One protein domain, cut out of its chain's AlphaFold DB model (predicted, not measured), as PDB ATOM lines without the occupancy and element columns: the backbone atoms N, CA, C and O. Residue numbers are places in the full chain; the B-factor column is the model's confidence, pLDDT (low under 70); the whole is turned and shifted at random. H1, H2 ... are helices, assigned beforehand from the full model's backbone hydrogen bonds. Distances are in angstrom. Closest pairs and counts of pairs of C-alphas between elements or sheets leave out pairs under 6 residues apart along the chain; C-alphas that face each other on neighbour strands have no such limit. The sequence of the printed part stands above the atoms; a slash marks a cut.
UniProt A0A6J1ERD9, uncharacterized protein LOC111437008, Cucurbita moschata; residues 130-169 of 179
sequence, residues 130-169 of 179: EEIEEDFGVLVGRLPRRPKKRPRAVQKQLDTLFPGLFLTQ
ATOM      1  N   GLU A 130     -41.182  47.823  19.483       86.12
ATOM      2  CA  GLU A 130     -40.680  48.857  20.388       86.12
ATOM      3  C   GLU A 130     -41.834  49.526  21.142       86.12
ATOM      4  O   GLU A 130     -41.821  49.547  22.365       86.12
ATOM      5  N   GLU A 131     -42.881  49.936  20.424       90.94
ATOM      6  CA  GLU A 131     -44.121  50.485  20.994       90.94
ATOM      7  C   GLU A 131     -44.797  49.491  21.946       90.94
ATOM      8  O   GLU A 131     -45.165  49.826  23.066       90.94
ATOM      9  N   ILE A 132     -44.875  48.220  21.535       88.31
ATOM     10  CA  ILE A 132     -45.418  47.154  22.380       88.31
ATOM     11  C   ILE A 132     -44.629  47.040  23.698       88.31
ATOM     12  O   ILE A 132     -45.227  46.847  24.755       88.31
ATOM     13  N   GLU A 133     -43.297  47.120  23.656       88.25
ATOM     14  CA  GLU A 133     -42.455  47.022  24.854       88.25
ATOM     15  C   GLU A 133     -42.613  48.240  25.769       88.25
ATOM     16  O   GLU A 133     -42.698  48.062  26.983       88.25
ATOM     17  N   GLU A 134     -42.697  49.448  25.208       89.69
ATOM     18  CA  GLU A 134     -42.927  50.686  25.959       89.69
ATOM     19  C   GLU A 134     -44.275  50.651  26.693       89.69
ATOM     20  O   GLU A 134     -44.323  50.850  27.910       89.69
ATOM     21  N   ASP A 135     -45.346  50.266  25.996       91.75
ATOM     22  CA  ASP A 135     -46.685  50.121  26.569       91.75
ATOM     23  C   ASP A 135     -46.709  49.094  27.704       91.75
ATOM     24  O   ASP A 135     -47.247  49.335  28.791       91.75
ATOM     25  N   PHE A 136     -46.094  47.927  27.488       87.50
ATOM     26  CA  PHE A 136     -45.982  46.922  28.540       87.50
ATOM     27  C   PHE A 136     -45.071  47.375  29.683       87.50
ATOM     28  O   PHE A 136     -45.319  46.983  30.825       87.50
ATOM     29  N   GLY A 137     -44.056  48.191  29.408       85.19
ATOM     30  CA  GLY A 137     -43.175  48.796  30.401       85.19
ATOM     31  C   GLY A 137     -43.927  49.743  31.333       85.19
ATOM     32  O   GLY A 137     -43.773  49.641  32.549       85.19
ATOM     33  N   VAL A 138     -44.798  50.593  30.785       84.12
ATOM     34  CA  VAL A 138     -45.627  51.528  31.561       84.12
ATOM     35  C   VAL A 138     -46.737  50.803  32.330       84.12
ATOM     36  O   VAL A 138     -46.966  51.096  33.501       84.12
ATOM     37  N   LEU A 139     -47.429  49.849  31.699       82.25
ATOM     38  CA  LEU A 139     -48.632  49.230  32.273       82.25
ATOM     39  C   LEU A 139     -48.344  48.058  33.223       82.25
ATOM     40  O   LEU A 139     -49.047  47.873  34.214       82.25
ATOM     41  N   VAL A 140     -47.364  47.214  32.894       72.00
ATOM     42  CA  VAL A 140     -47.130  45.915  33.560       72.00
ATOM     43  C   VAL A 140     -45.676  45.772  34.037       72.00
ATOM     44  O   VAL A 140     -45.363  44.895  34.844       72.00
ATOM     45  N   GLY A 141     -44.764  46.611  33.542       75.94
ATOM     46  CA  GLY A 141     -43.327  46.591  33.826       75.94
ATOM     47  C   GLY A 141     -42.558  45.423  33.195       75.94
ATOM     48  O   GLY A 141     -41.329  45.437  33.174       75.94
ATOM     49  N   ARG A 142     -43.239  44.378  32.703       73.44
ATOM     50  CA  ARG A 142     -42.639  43.221  32.021       73.44
ATOM     51  C   ARG A 142     -43.592  42.660  30.974       73.44
ATOM     52  O   ARG A 142     -44.785  42.522  31.234       73.44
ATOM     53  N   LEU A 143     -43.044  42.200  29.848       75.06
ATOM     54  CA  LEU A 143     -43.831  41.479  28.849       75.06
ATOM     55  C   LEU A 143     -44.493  40.221  29.430       75.06
ATOM     56  O   LEU A 143     -43.836  39.458  30.157       75.06
ATOM     57  N   PRO A 144     -45.756  39.940  29.050       71.12
ATOM     58  CA  PRO A 144     -46.437  38.707  29.412       71.12
ATOM     59  C   PRO A 144     -45.589  37.488  29.042       71.12
ATOM     60  O   PRO A 144     -45.279  37.226  27.874       71.12
ATOM     61  N   ARG A 145     -45.200  36.708  30.053       72.75
ATOM     62  CA  ARG A 145     -44.399  35.503  29.837       72.75
ATOM     63  C   ARG A 145     -45.266  34.419  29.216       72.75
ATOM     64  O   ARG A 145     -46.202  33.923  29.839       72.75
ATOM     65  N   ARG A 146     -44.912  33.996  27.998       69.19
ATOM     66  CA  ARG A 146     -45.521  32.811  27.381       69.19
ATOM     67  C   ARG A 146     -45.341  31.608  28.319       69.19
ATOM     68  O   ARG A 146     -44.205  31.349  28.730       69.19
ATOM     69  N   PRO A 147     -46.410  30.857  28.638       72.88
ATOM     70  CA  PRO A 147     -46.304  29.666  29.471       72.88
ATOM     71  C   PRO A 147     -45.237  28.706  28.925       72.88
ATOM     72  O   PRO A 147     -45.227  28.389  27.732       72.88
ATOM     73  N   LYS A 148     -44.313  28.255  29.787       67.19
ATOM     74  CA  LYS A 148     -43.255  27.303  29.407       67.19
ATOM     75  C   LYS A 148     -43.909  25.995  28.943       67.19
ATOM     76  O   LYS A 148     -44.756  25.445  29.640       67.19
ATOM     77  N   LYS A 149     -43.553  25.558  27.727       65.31
ATOM     78  CA  LYS A 149     -44.281  24.576  26.904       65.31
ATOM     79  C   LYS A 149     -44.703  23.315  27.668       65.31
ATOM     80  O   LYS A 149     -43.925  22.376  27.798       65.31
ATOM     81  N   ARG A 150     -45.977  23.255  28.061       69.25
ATOM     82  CA  ARG A 150     -46.674  21.994  28.343       69.25
ATOM     83  C   ARG A 150     -47.368  21.498  27.068       69.25
ATOM     84  O   ARG A 150     -47.808  22.327  26.262       69.25
ATOM     85  N   PRO A 151     -47.497  20.175  26.857       86.19
ATOM     86  CA  PRO A 151     -48.363  19.640  25.812       86.19
ATOM     87  C   PRO A 151     -49.770  20.232  25.950       86.19
ATOM     88  O   PRO A 151     -50.325  20.271  27.048       86.19
ATOM     89  N   ARG A 152     -50.362  20.694  24.840       80.75
ATOM     90  CA  ARG A 152     -51.650  21.418  24.867       80.75
ATOM     91  C   ARG A 152     -52.785  20.611  25.515       80.75
ATOM     92  O   ARG A 152     -53.697  21.213  26.066       80.75
ATOM     93  N   ALA A 153     -52.725  19.280  25.464       85.62
ATOM     94  CA  ALA A 153     -53.695  18.399  26.117       85.62
ATOM     95  C   ALA A 153     -53.630  18.495  27.651       85.62
ATOM     96  O   ALA A 153     -54.655  18.699  28.295       85.62
ATOM     97  N   VAL A 154     -52.421  18.434  28.213       84.81
ATOM     98  CA  VAL A 154     -52.194  18.527  29.662       84.81
ATOM     99  C   VAL A 154     -52.547  19.923  30.170       84.81
ATOM    100  O   VAL A 154     -53.184  20.054  31.209       84.81
ATOM    101  N   GLN A 155     -52.196  20.973  29.416       83.88
ATOM    102  CA  GLN A 155     -52.549  22.342  29.798       83.88
ATOM    103  C   GLN A 155     -54.072  22.528  29.868       83.88
ATOM    104  O   GLN A 155     -54.561  23.008  30.876       83.88
ATOM    105  N   LYS A 156     -54.832  22.033  28.878       84.69
ATOM    106  CA  LYS A 156     -56.306  22.098  28.898       84.69
ATOM    107  C   LYS A 156     -56.934  21.398  30.108       84.69
ATOM    108  O   LYS A 156     -57.911  21.896  30.660       84.69
ATOM    109  N   GLN A 157     -56.394  20.246  30.512       89.88
ATOM    110  CA  GLN A 157     -56.872  19.540  31.705       89.88
ATOM    111  C   GLN A 157     -56.599  20.354  32.972       89.88
ATOM    112  O   GLN A 157     -57.492  20.529  33.795       89.88
ATOM    113  N   LEU A 158     -55.391  20.902  33.099       84.69
ATOM    114  CA  LEU A 158     -55.008  21.729  34.241       84.69
ATOM    115  C   LEU A 158     -55.810  23.030  34.320       84.69
ATOM    116  O   LEU A 158     -56.219  23.409  35.409       84.69
ATOM    117  N   ASP A 159     -56.101  23.663  33.187       84.88
ATOM    118  CA  ASP A 159     -56.905  24.889  33.130       84.88
ATOM    119  C   ASP A 159     -58.348  24.651  33.587       84.88
ATOM    120  O   ASP A 159     -58.979  25.546  34.143       84.88
ATOM    121  N   THR A 160     -58.859  23.433  33.374       87.44
ATOM    122  CA  THR A 160     -60.190  23.019  33.841       87.44
ATOM    123  C   THR A 160     -60.216  22.839  35.361       87.44
ATOM    124  O   THR A 160     -61.216  23.150  35.998       87.44
ATOM    125  N   LEU A 161     -59.126  22.331  35.942       89.88
ATOM    126  CA  LEU A 161     -59.022  22.064  37.380       89.88
ATOM    127  C   LEU A 161     -58.622  23.304  38.186       89.88
ATOM    128  O   LEU A 161     -59.014  23.442  39.341       89.88
ATOM    129  N   PHE A 162     -57.841  24.199  37.585       81.81
ATOM    130  CA  PHE A 162     -57.235  25.340  38.255       81.81
ATOM    131  C   PHE A 162     -57.358  26.595  37.374       81.81
ATOM    132  O   PHE A 162     -56.427  26.943  36.631       81.81
ATOM    133  N   PRO A 163     -58.497  27.304  37.440       79.19
ATOM    134  CA  PRO A 163     -58.619  28.597  36.786       79.19
ATOM    135  C   PRO A 163     -57.582  29.557  37.388       79.19
ATOM    136  O   PRO A 163     -57.556  29.781  38.594       79.19
ATOM    137  N   GLY A 164     -56.697  30.101  36.550       73.88
ATOM    138  CA  GLY A 164     -55.691  31.076  36.985       73.88
ATOM    139  C   GLY A 164     -54.278  30.539  37.234       73.88
ATOM    140  O   GLY A 164     -53.442  31.304  37.698       73.88
ATOM    141  N   LEU A 165     -53.937  29.301  36.843       76.38
ATOM    142  CA  LEU A 165     -52.543  28.793  36.896       76.38
ATOM    143  C   LEU A 165     -51.499  29.681  36.194       76.38
ATOM    144  O   LEU A 165     -50.298  29.528  36.408       76.38
ATOM    145  N   PHE A 166     -51.944  30.564  35.304       71.12
ATOM    146  CA  PHE A 166     -51.100  31.496  34.558       71.12
ATOM    147  C   PHE A 166     -50.875  32.826  35.280       71.12
ATOM    148  O   PHE A 166     -50.057  33.628  34.832       71.12
ATOM    149  N   LEU A 167     -51.617  33.083  36.358       74.75
ATOM    150  CA  LEU A 167     -51.557  34.325  37.112       74.75
ATOM    151  C   LEU A 167     -50.352  34.258  38.048       74.75
ATOM    152  O   LEU A 167     -50.440  33.835  39.192       74.75
ATOM    153  N   THR A 168     -49.195  34.677  37.543       69.12
ATOM    154  CA  THR A 168     -47.941  34.681  38.312       69.12
ATOM    155  C   THR A 168     -47.920  35.705  39.447       69.12
ATOM    156  O   THR A 168     -47.028  35.642  40.284       69.12
ATOM    157  N   GLN A 169     -48.842  36.671  39.447       72.94
ATOM    158  CA  GLN A 169     -48.855  37.801  40.383       72.94
ATOM    159  C   GLN A 169     -49.769  37.591  41.599       72.94
ATOM    160  O   GLN A 169     -49.670  38.347  42.557       72.94
TER     161      GLN A 169
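AT A GLANCE: This is residues 130 to 169 of the 179 residues of the protein "uncharacterized protein LOC111437008" of Cucurbita moschata (UniProt A0A6J1ERD9). Two short helices, H1 and H2, stand at opposite ends of an open, elongated shape, and a long link crosses slantwise between them like the stroke of an N. After H2 the last residues, 162 to 169, fold back into the space between the helices. The printed part has 40 residues with two named helices, H1 then H2, and no named strand; the class is all helix. It is only just loose, close to extended, with a radius of gyration of the C-alphas of 13.4 A and spans of 35 by 18 by 11 A.

IN THESE COORDINATES: H1, residues 130 to 139, is 14.3 A long and begins at C-alpha 130 (-40.680, 48.857, 20.388). H2, residues 152 to 161, is 14.5 A long and ends at C-alpha 161 (-59.022, 22.064, 37.380).

HOW THE PARTS SIT: H1 and H2 are apart, with no C-alpha of the one within 8 A of the other. In both helices every O i to N i+4 pair is within hydrogen-bond range. Residues 148 to 154, of which 152 to 154 belong to H2, stand free.

THE WHOLE: The C-alphas farthest apart, of Glu 130 and Leu 161, are 36.6 A apart. The 12-residue link is long. The printed part has no cut. The pLDDT is under 70 at residues 146, 148 to 150 and 168.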